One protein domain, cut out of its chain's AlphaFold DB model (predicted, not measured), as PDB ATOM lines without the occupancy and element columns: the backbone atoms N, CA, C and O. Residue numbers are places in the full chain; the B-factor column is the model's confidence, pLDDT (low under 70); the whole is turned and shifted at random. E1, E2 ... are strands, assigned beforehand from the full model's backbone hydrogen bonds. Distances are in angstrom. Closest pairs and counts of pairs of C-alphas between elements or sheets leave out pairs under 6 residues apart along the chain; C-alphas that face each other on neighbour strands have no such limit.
ATOM      1  N   TYR A 202     -43.447  19.229 -36.169       84.81
ATOM      2  CA  TYR A 202     -43.495  17.904 -36.813       84.81
ATOM      3  C   TYR A 202     -42.615  16.851 -36.110       84.81
ATOM      4  O   TYR A 202     -41.832  16.135 -36.728       84.81
ATOM      5  N   GLY A 203     -42.671  16.818 -34.774       84.50
ATOM      6  CA  GLY A 203     -41.886  15.899 -33.944       84.50
ATOM      7  C   GLY A 203     -40.411  16.279 -33.753       84.50
ATOM      8  O   GLY A 203     -39.823  15.874 -32.746       84.50
ATOM      9  N   LYS A 204     -39.837  17.113 -34.631       89.38
ATOM     10  CA  LYS A 204     -38.464  17.628 -34.527       89.38
ATOM     11  C   LYS A 204     -38.400  18.792 -33.540       89.38
ATOM     12  O   LYS A 204     -39.314  19.613 -33.476       89.38
ATOM     13  N   CYS A 205     -37.331  18.851 -32.752       91.19
ATOM     14  CA  CYS A 205     -37.075  19.986 -31.874       91.19
ATOM     15  C   CYS A 205     -36.046  20.928 -32.499       91.19
ATOM     16  O   CYS A 205     -35.022  20.471 -33.002       91.19
ATOM     17  N   ASN A 206     -36.316  22.224 -32.394       91.00
ATOM     18  CA  ASN A 206     -35.503  23.304 -32.921       91.00
ATOM     19  C   ASN A 206     -35.037  24.195 -31.767       91.00
ATOM     20  O   ASN A 206     -35.813  24.467 -30.848       91.00
ATOM     21  N   ALA A 207     -33.777  24.619 -31.820       91.25
ATOM     22  CA  ALA A 207     -33.184  25.519 -30.836       91.25
ATOM     23  C   ALA A 207     -33.884  26.888 -30.833       91.25
ATOM     24  O   ALA A 207     -34.498  27.293 -31.828       91.25
ATOM     25  N   ALA A 208     -33.788  27.615 -29.722       91.62
ATOM     26  CA  ALA A 208     -34.272  28.991 -29.671       91.62
ATOM     27  C   ALA A 208     -33.508  29.868 -30.681       91.62
ATOM     28  O   ALA A 208     -32.298  29.742 -30.845       91.62
ATOM     29  N   GLY A 209     -34.225  30.751 -31.374       92.25
ATOM     30  CA  GLY A 209     -33.704  31.556 -32.480       92.25
ATOM     31  C   GLY A 209     -33.661  30.829 -33.826       92.25
ATOM     32  O   GLY A 209     -33.383  31.468 -34.832       92.25
ATOM     33  N   HIS A 210     -33.960  29.525 -33.880       93.94
ATOM     34  CA  HIS A 210     -34.033  28.815 -35.154       93.94
ATOM     35  C   HIS A 210     -35.200  29.326 -36.005       93.94
ATOM     36  O   HIS A 210     -36.330  29.439 -35.515       93.94
ATOM     37  N   THR A 211     -34.915  29.575 -37.277       95.69
ATOM     38  CA  THR A 211     -35.849  30.133 -38.252       95.69
ATOM     39  C   THR A 211     -36.249  29.071 -39.266       95.69
ATOM     40  O   THR A 211     -35.397  28.355 -39.789       95.69
ATOM     41  N   ILE A 212     -37.545  28.968 -39.551       94.31
ATOM     42  CA  ILE A 212     -38.100  28.056 -40.551       94.31
ATOM     43  C   ILE A 212     -38.948  28.859 -41.526       94.31
ATOM     44  O   ILE A 212     -39.916  29.520 -41.140       94.31
ATOM     45  N   GLN A 213     -38.619  28.733 -42.807       94.75
ATOM     46  CA  GLN A 213     -39.460  29.230 -43.880       94.75
ATOM     47  C   GLN A 213     -40.620  28.254 -44.102       94.75
ATOM     48  O   GLN A 213     -40.421  27.084 -44.419       94.75
ATOM     49  N   VAL A 214     -41.844  28.729 -43.876       91.81
ATOM     50  CA  VAL A 214     -43.071  27.923 -43.997       91.81
ATOM     51  C   VAL A 214     -43.512  27.856 -45.453       91.81
ATOM     52  O   VAL A 214     -43.947  26.816 -45.936       91.81
ATOM     53  N   ASN A 215     -43.409  28.993 -46.135       93.38
ATOM     54  CA  ASN A 215     -43.603  29.168 -47.567       93.38
ATOM     55  C   ASN A 215     -42.799  30.416 -48.004       93.38
ATOM     56  O   ASN A 215     -42.237  31.099 -47.142       93.38
ATOM     57  N   PRO A 216     -42.750  30.774 -49.298       96.50
ATOM     58  CA  PRO A 216     -41.987  31.940 -49.766       96.50
ATOM     59  C   PRO A 216     -42.316  33.276 -49.064       96.50
ATOM     60  O   PRO A 216     -41.485  34.182 -49.011       96.50
ATOM     61  N   CYS A 217     -43.505  33.399 -48.474       97.12
ATOM     62  CA  CYS A 217     -44.030  34.626 -47.877       97.12
ATOM     63  C   CYS A 217     -44.186  34.574 -46.355       97.12
ATOM     64  O   CYS A 217     -44.547  35.583 -45.756       97.12
ATOM     65  N   SER A 218     -43.929  33.427 -45.729       95.94
ATOM     66  CA  SER A 218     -44.113  33.212 -44.299       95.94
ATOM     67  C   SER A 218     -42.892  32.564 -43.679       95.94
ATOM     68  O   SER A 218     -42.391  31.542 -44.148       95.94
ATOM     69  N   GLU A 219     -42.479  33.120 -42.552       96.19
ATOM     70  CA  GLU A 219     -41.328  32.670 -41.792       96.19
ATOM     71  C   GLU A 219     -41.679  32.665 -40.305       96.19
ATOM     72  O   GLU A 219     -42.347  33.571 -39.795       96.19
ATOM     73  N   VAL A 220     -41.253  31.611 -39.612       95.62
ATOM     74  CA  VAL A 220     -41.407  31.478 -38.164       95.62
ATOM     75  C   VAL A 220     -40.053  31.349 -37.492       95.62
ATOM     76  O   VAL A 220     -39.162  30.664 -37.984       95.62
ATOM     77  N   VAL A 221     -39.934  31.954 -36.319       95.88
ATOM     78  CA  VAL A 221     -38.765  31.878 -35.449       95.88
ATOM     79  C   VAL A 221     -39.173  31.214 -34.144       95.88
ATOM     80  O   VAL A 221     -40.250  31.467 -33.592       95.88
ATOM     81  N   CYS A 222     -38.311  30.340 -33.639       94.62
ATOM     82  CA  CYS A 222     -38.489  29.766 -32.321       94.62
ATOM     83  C   CYS A 222     -38.133  30.792 -31.237       94.62
ATOM     84  O   CYS A 222     -36.962  31.107 -31.029       94.62
ATOM     85  N   ALA A 223     -39.123  31.312 -30.516       93.50
ATOM     86  CA  ALA A 223     -38.876  32.244 -29.422       93.50
ATOM     87  C   ALA A 223     -38.282  31.536 -28.190       93.50
ATOM     88  O   ALA A 223     -38.507  30.349 -27.960       93.50
ATOM     89  N   ARG A 224     -37.585  32.294 -27.328       91.69
ATOM     90  CA  ARG A 224     -36.925  31.777 -26.106       91.69
ATOM     91  C   ARG A 224     -37.868  31.079 -25.112       91.69
ATOM     92  O   ARG A 224     -37.418  30.294 -24.279       91.69
ATOM     93  N   ASN A 225     -39.170  31.358 -25.187       91.25
ATOM     94  CA  ASN A 225     -40.200  30.714 -24.365       91.25
ATOM     95  C   ASN A 225     -40.667  29.348 -24.919       91.25
ATOM     96  O   ASN A 225     -41.569  28.732 -24.344       91.25
ATOM     97  N   GLY A 226     -40.069  28.869 -26.017       90.94
ATOM     98  CA  GLY A 226     -40.395  27.600 -26.667       90.94
ATOM     99  C   GLY A 226     -41.648  27.641 -27.543       90.94
ATOM    100  O   GLY A 226     -42.252  26.599 -27.803       90.94
ATOM    101  N   ARG A 227     -42.088  28.833 -27.971       91.81
ATOM    102  CA  ARG A 227     -43.216  29.008 -28.897       91.81
ATOM    103  C   ARG A 227     -42.727  29.480 -30.264       91.81
ATOM    104  O   ARG A 227     -41.844  30.326 -30.356       91.81
ATOM    105  N   TRP A 228     -43.354  28.967 -31.317       93.50
ATOM    106  CA  TRP A 228     -43.199  29.522 -32.657       93.50
ATOM    107  C   TRP A 228     -43.880  30.883 -32.735       93.50
ATOM    108  O   TRP A 228     -45.039  31.023 -32.340       93.50
ATOM    109  N   VAL A 229     -43.160  31.864 -33.266       94.25
ATOM    110  CA  VAL A 229     -43.665  33.208 -33.539       94.25
ATOM    111  C   VAL A 229     -43.348  33.528 -34.989       94.25
ATOM    112  O   VAL A 229     -42.274  33.196 -35.473       94.25
ATOM    113  N   TYR A 230     -44.279  34.146 -35.704       94.69
ATOM    114  CA  TYR A 230     -44.007  34.604 -37.061       94.69
ATOM    115  C   TYR A 230     -43.052  35.798 -37.052       94.69
ATOM    116  O   TYR A 230     -43.366  36.803 -36.414       94.69
ATOM    117  N   SER A 231     -41.954  35.703 -37.800       96.00
ATOM    118  CA  SER A 231     -41.140  36.856 -38.210       96.00
ATOM    119  C   SER A 231     -41.712  37.512 -39.467       96.00
ATOM    120  O   SER A 231     -41.703  38.733 -39.578       96.00
ATOM    121  N   LYS A 232     -42.292  36.714 -40.376       96.62
ATOM    122  CA  LYS A 232     -42.990  37.179 -41.584       96.62
ATOM    123  C   LYS A 232     -44.303  36.416 -41.758       96.62
ATOM    124  O   LYS A 232     -44.324  35.195 -41.601       96.62
ATOM    125  N   ARG A 233     -45.401  37.114 -42.075       96.81
ATOM    126  CA  ARG A 233     -46.729  36.505 -42.287       96.81
ATOM    127  C   ARG A 233     -47.272  36.849 -43.666       96.81
ATOM    128  O   ARG A 233     -47.604  38.003 -43.924       96.81
ATOM    129  N   GLY A 234     -47.445  35.838 -44.506       97.00
ATOM    130  CA  GLY A 234     -48.040  36.021 -45.824       97.00
ATOM    131  C   GLY A 234     -48.427  34.731 -46.539       97.00
ATOM    132  O   GLY A 234     -47.978  33.627 -46.214       97.00
ATOM    133  N   CYS A 235     -49.270  34.893 -47.546       97.12
ATOM    134  CA  CYS A 235     -49.697  33.852 -48.462       97.12
ATOM    135  C   CYS A 235     -48.916  34.004 -49.764       97.12
ATOM    136  O   CYS A 235     -48.750  35.119 -50.256       97.12
ATOM    137  N   TYR A 236     -48.437  32.886 -50.299       96.75
ATOM    138  CA  TYR A 236     -47.851  32.845 -51.632       96.75
ATOM    139  C   TYR A 236     -48.940  32.433 -52.619       96.75
ATOM    140  O   TYR A 236     -49.475  31.331 -52.494       96.75
ATOM    141  N   ILE A 237     -49.290  33.327 -53.539       95.00
ATOM    142  CA  ILE A 237     -50.325  33.116 -54.556       95.00
ATOM    143  C   ILE A 237     -49.859  33.722 -55.878       95.00
ATOM    144  O   ILE A 237     -49.372  34.851 -55.900       95.00
ATOM    145  N   ASP A 238     -49.956  32.949 -56.959       93.00
ATOM    146  CA  ASP A 238     -49.611  33.362 -58.327       93.00
ATOM    147  C   ASP A 238     -48.248  34.061 -58.449       93.00
ATOM    148  O   ASP A 238     -48.092  35.102 -59.083       93.00
ATOM    149  N   GLY A 239     -47.235  33.510 -57.775       95.31
ATOM    150  CA  GLY A 239     -45.879  34.059 -57.789       95.31
ATOM    151  C   GLY A 239     -45.660  35.271 -56.876       95.31
ATOM    152  O   GLY A 239     -44.520  35.711 -56.722       95.31
ATOM    153  N   GLN A 240     -46.705  35.795 -56.235       96.00
ATOM    154  CA  GLN A 240     -46.652  36.987 -55.390       96.00
ATOM    155  C   GLN A 240     -46.871  36.671 -53.910       96.00
ATOM    156  O   GLN A 240     -47.557  35.721 -53.530       96.00
ATOM    157  N   CYS A 241     -46.315  37.530 -53.055       97.56
ATOM    158  CA  CYS A 241     -46.604  37.522 -51.628       97.56
ATOM    159  C   CYS A 241     -47.721  38.500 -51.288       97.56
ATOM    160  O   CYS A 241     -47.592  39.698 -51.526       97.56
ATOM    161  N   LYS A 242     -48.789  37.988 -50.675       97.25
ATOM    162  CA  LYS A 242     -49.839  38.795 -50.045       97.25
ATOM    163  C   LYS A 242     -49.675  38.735 -48.532       97.25
ATOM    164  O   LYS A 242     -49.468  37.657 -47.973       97.25
ATOM    165  N   GLU A 243     -49.734  39.880 -47.866       97.44
ATOM    166  CA  GLU A 243     -49.555  39.953 -46.415       97.44
ATOM    167  C   GLU A 243     -50.754  39.365 -45.657       97.44
ATOM    168  O   GLU A 243     -51.854  39.195 -46.189       97.44
ATOM    169  N   HIS A 244     -50.548  39.028 -44.385       97.06
ATOM    170  CA  HIS A 244     -51.617  38.527 -43.528       97.06
ATOM    171  C   HIS A 244     -52.756  39.543 -43.372       97.06
ATOM    172  O   HIS A 244     -52.522  40.706 -43.076       97.06
ATOM    173  N   LEU A 245     -53.994  39.062 -43.511       96.88
ATOM    174  CA  LEU A 245     -55.239  39.834 -43.485       96.88
ATOM    175  C   LEU A 245     -55.401  40.834 -44.634       96.88
ATOM    176  O   LEU A 245     -56.400  41.547 -44.648       96.88
ATOM    177  N   VAL A 246     -54.496  40.850 -45.613       97.19
ATOM    178  CA  VAL A 246     -54.731  41.591 -46.852       97.19
ATOM    179  C   VAL A 246     -55.763  40.850 -47.687       97.19
ATOM    180  O   VAL A 246     -55.739  39.618 -47.786       97.19
ATOM    181  N   GLU A 247     -56.680  41.629 -48.248       96.88
ATOM    182  CA  GLU A 247     -57.708  41.184 -49.179       96.88
ATOM    183  C   GLU A 247     -57.268  41.509 -50.611       96.88
ATOM    184  O   GLU A 247     -56.644  42.543 -50.855       96.88
ATOM    185  N   TRP A 248     -57.563  40.631 -51.564       95.88
ATOM    186  CA  TRP A 248     -57.322  40.876 -52.988       95.88
ATOM    187  C   TRP A 248     -58.429  40.253 -53.828       95.88
ATOM    188  O   TRP A 248     -59.068  39.292 -53.408       95.88
ATOM    189  N   LYS A 249     -58.632  40.790 -55.033       94.62
ATOM    190  CA  LYS A 249     -59.511  40.181 -56.032       94.62
ATOM    191  C   LYS A 249     -58.725  39.168 -56.861       94.62
ATOM    192  O   LYS A 249     -57.634  39.488 -57.338       94.62
ATOM    193  N   ASN A 250     -59.255  37.960 -57.007       94.19
ATOM    194  CA  ASN A 250     -58.685  36.935 -57.881       94.19
ATOM    195  C   ASN A 250     -59.158  37.120 -59.341       94.19
ATOM    196  O   ASN A 250     -59.886  38.057 -59.676       94.19
ATOM    197  N   SER A 251     -58.750  36.213 -60.229       92.88
ATOM    198  CA  SER A 251     -59.070  36.277 -61.662       92.88
ATOM    199  C   SER A 251     -60.555  36.074 -61.995       92.88
ATOM    200  O   SER A 251     -60.967  36.394 -63.114       92.88
ATOM    201  N   VAL A 252     -61.364  35.576 -61.054       94.06
ATOM    202  CA  VAL A 252     -62.823  35.408 -61.180       94.06
ATOM    203  C   VAL A 252     -63.609  36.484 -60.425       94.06
ATOM    204  O   VAL A 252     -64.828  36.408 -60.350       94.06
ATOM    205  N   CYS A 253     -62.922  37.535 -59.962       94.75
ATOM    206  CA  CYS A 253     -63.473  38.673 -59.222       94.75
ATOM    207  C   CYS A 253     -63.941  38.379 -57.799       94.75
ATOM    208  O   CYS A 253     -64.587  39.230 -57.189       94.75
ATOM    209  N   ASP A 254     -63.546  37.246 -57.231       94.38
ATOM    210  CA  ASP A 254     -63.789  36.981 -55.825       94.38
ATOM    211  C   ASP A 254     -62.739  37.678 -54.966       94.38
ATOM    212  O   ASP A 254     -61.543  37.673 -55.267       94.38
ATOM    213  N   THR A 255     -63.197  38.274 -53.872       94.81
ATOM    214  CA  THR A 255     -62.337  38.818 -52.829       94.81
ATOM    215  C   THR A 255     -61.888  37.687 -51.916       94.81
ATOM    216  O   THR A 255     -62.684  37.103 -51.174       94.81
ATOM    217  N   GLU A 256     -60.595  37.410 -51.936       97.06
ATOM    218  CA  GLU A 256     -59.922  36.460 -51.064       97.06
ATOM    219  C   GLU A 256     -59.120  37.189 -49.990       97.06
ATOM    220  O   GLU A 256     -58.756  38.353 -50.143       97.06
ATOM    221  N   LYS A 257     -58.827  36.495 -48.890       97.69
ATOM    222  CA  LYS A 257     -58.049  37.029 -47.775       97.69
ATOM    223  C   LYS A 257     -57.046  36.027 -47.256       97.69
ATOM    224  O   LYS A 257     -57.352  34.847 -47.058       97.69
ATOM    225  N   CYS A 258     -55.851  36.524 -46.962       97.62
ATOM    226  CA  CYS A 258     -54.770  35.707 -46.438       97.62
ATOM    227  C   CYS A 258     -54.889  35.511 -44.920       97.62
ATOM    228  O   CYS A 258     -54.766  36.452 -44.133       97.62
ATOM    229  N   PHE A 259     -55.028  34.267 -44.475       96.31
ATOM    230  CA  PHE A 259     -55.055  33.897 -43.063       96.31
ATOM    231  C   PHE A 259     -53.862  33.015 -42.703       96.31
ATOM    232  O   PHE A 259     -53.716  31.892 -43.175       96.31
ATOM    233  N   VAL A 260     -53.014  33.520 -41.812       94.25
ATOM    234  CA  VAL A 260     -51.771  32.874 -41.393       94.25
ATOM    235  C   VAL A 260     -51.841  32.678 -39.881       94.25
ATOM    236  O   VAL A 260     -51.935  33.639 -39.122       94.25
ATOM    237  N   THR A 261     -51.855  31.427 -39.427       92.94
ATOM    238  CA  THR A 261     -52.081  31.060 -38.015       92.94
ATOM    239  C   THR A 261     -50.993  30.111 -37.528       92.94
ATOM    240  O   THR A 261     -50.468  29.340 -38.318       92.94
ATOM    241  N   ILE A 262     -50.604  30.155 -36.251       89.56
ATOM    242  CA  ILE A 262     -49.706  29.152 -35.650       89.56
ATOM    243  C   ILE A 262     -50.499  28.338 -34.645       89.56
ATOM    244  O   ILE A 262     -51.035  28.872 -33.676       89.56
ATOM    245  N   SER A 263     -50.522  27.024 -34.845       82.75
ATOM    246  CA  SER A 263     -50.973  26.076 -33.835       82.75
ATOM    247  C   SER A 263     -49.778  25.544 -33.049       82.75
ATOM    248  O   SER A 263     -48.768  25.152 -33.632       82.75
ATOM    249  N   LYS A 264     -49.918  25.431 -31.720       71.06
ATOM    250  CA  LYS A 264     -48.896  24.819 -30.848       71.06
ATOM    251  C   LYS A 264     -48.546  23.377 -31.249       71.06
ATOM    252  O   LYS A 264     -47.414  22.963 -31.042       71.06
ATOM    253  N   ARG A 265     -49.512  22.611 -31.778       71.00
ATOM    254  CA  ARG A 265     -49.328  21.192 -32.149       71.00
ATOM    255  C   ARG A 265     -49.078  20.999 -33.641       71.00
ATOM    256  O   ARG A 265     -48.225  20.204 -34.014       71.00
ATOM    257  N   ASN A 266     -49.809  21.741 -34.470       76.12
ATOM    258  CA  ASN A 266     -49.844  21.509 -35.915       76.12
ATOM    259  C   ASN A 266     -48.933  22.456 -36.704       76.12
ATOM    260  O   ASN A 266     -48.927  22.399 -37.927       76.12
ATOM    261  N   GLY A 267     -48.192  23.327 -36.014       79.88
ATOM    262  CA  GLY A 267     -47.302  24.278 -36.657       79.88
ATOM    263  C   GLY A 267     -48.023  25.454 -37.320       79.88
ATOM    264  O   GLY A 267     -49.217  25.682 -37.078       79.88
ATOM    265  N   PRO A 268     -47.284  26.240 -38.115       86.50
ATOM    266  CA  PRO A 268     -47.841  27.320 -38.911       86.50
ATOM    267  C   PRO A 268     -48.735  26.765 -40.024       86.50
ATOM    268  O   PRO A 268     -48.379  25.818 -40.720       86.50
ATOM    269  N   LYS A 269     -49.912  27.367 -40.184       91.06
ATOM    270  CA  LYS A 269     -50.886  27.070 -41.229       91.06
ATOM    271  C   LYS A 269     -51.199  28.341 -41.993       91.06
ATOM    272  O   LYS A 269     -51.506  29.373 -41.392       91.06
ATOM    273  N   VAL A 270     -51.177  28.226 -43.311       92.25
ATOM    274  CA  VAL A 270     -51.575  29.282 -44.235       92.25
ATOM    275  C   VAL A 270     -52.859  28.842 -44.919       92.25
ATOM    276  O   VAL A 270     -52.974  27.703 -45.361       92.25
ATOM    277  N   GLN A 271     -53.847  29.725 -44.923       94.62
ATOM    278  CA  GLN A 271     -55.163  29.511 -45.502       94.62
ATOM    279  C   GLN A 271     -55.535  30.744 -46.309       94.62
ATOM    280  O   GLN A 271     -55.412  31.866 -45.823       94.62
ATOM    281  N   ILE A 272     -56.033  30.531 -47.517       95.44
ATOM    282  CA  ILE A 272     -56.712  31.569 -48.283       95.44
ATOM    283  C   ILE A 272     -58.201  31.359 -48.039       95.44
ATOM    284  O   ILE A 272     -58.695  30.236 -48.143       95.44
ATOM    285  N   ARG A 273     -58.900  32.412 -47.615       96.62
ATOM    286  CA  ARG A 273     -60.343  32.353 -47.375       96.62
ATOM    287  C   ARG A 273     -61.058  33.266 -48.343       96.62
ATOM    288  O   ARG A 273     -60.692  34.428 -48.475       96.62
ATOM    289  N   HIS A 274     -62.110  32.739 -48.946       95.62
ATOM    290  CA  HIS A 274     -63.075  33.535 -49.676       95.62
ATOM    291  C   HIS A 274     -63.821  34.468 -48.707       95.62
ATOM    292  O   HIS A 274     -64.309  34.015 -47.667       95.62
ATOM    293  N   VAL A 275     -63.881  35.762 -49.027       95.00
ATOM    294  CA  VAL A 275     -64.571  36.784 -48.222       95.00
ATOM    295  C   VAL A 275     -65.862  37.216 -48.901       95.00
ATOM    296  O   VAL A 275     -66.909  37.238 -48.255       95.00
ATOM    297  N   LYS A 276     -65.795  37.583 -50.186       93.75
ATOM    298  CA  LYS A 276     -66.933  38.116 -50.946       93.75
ATOM    299  C   LYS A 276     -66.831  37.725 -52.409       93.75
ATOM    300  O   LYS A 276     -65.763  37.839 -52.994       93.75
ATOM    301  N   ALA A 277     -67.972  37.382 -52.985       93.31
ATOM    302  CA  ALA A 277     -68.125  37.229 -54.420       93.31
ATOM    303  C   ALA A 277     -67.998  38.577 -55.144       93.31
ATOM    304  O   ALA A 277     -68.345  39.617 -54.573       93.31
TER     305      ALA A 277
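AT A GLANCE: This is residues 202 to 277 of the 336 residues of an uncharacterized protein of Mytilus galloprovincialis (UniProt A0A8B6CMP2). A long hairpin, E8 and E9, runs along much of a rod-shaped domain; a small sheet, E2 E3 E4, is partly face to face with the sheet E7 E8 E9, and the hairpin of E5 and E6 packs on E8 and E9 through E5. The printed part has 76 residues with nine named strands, E1 to E9 in chain order, no named helix, and is all strand. Each sheet is antiparallel. The whole is only just loose, close to compact, with a radius of gyration of the C-alphas of 14.0 A and spans of 43 by 21 by 17 A.

HOW THE PARTS SIT: E7, residues 247 to 249, E8, residues 255 to 263, and E9, residues 267 to 276, form a meander, each strand the antiparallel neighbour of the one before; N 259 and O 271 are 2.8 A apart, N 248 and O 256 2.9 A. E2, residues 211 to 215, E3, residues 218 to 222, and E4, residues 228 to 232, form another, with N 212 to O 220 at 2.8 A and N 221 to O 229 at 2.8 A. These two sheets make a sandwich, face to face, with best planes 4 degrees apart. E4 runs on into E5, residues 234 to 237, at 61 degrees. E5 forms a hairpin with E6, residues 240 to 243; N 235 and O 242 are 2.8 A apart. The closest C-alphas of E5 and E8, Cys 235 and Cys 258, are 5.8 A apart. E1, residues 204 to 206, pairs with no named strand.

IN THESE COORDINATES: E1 begins at C-alpha 204 (-38.464, 17.628, -34.527). E8 is 25.5 A long. E9 is 27.9 A long and ends at C-alpha 276 (-66.933, 38.116, -50.946).

THE WHOLE: The farthest C-alphas, Ala 207 and Ala 277, are 43.8 A apart. The printed part has no cut, its links between named strands are tight, and no printed residue is under 70 in pLDDT.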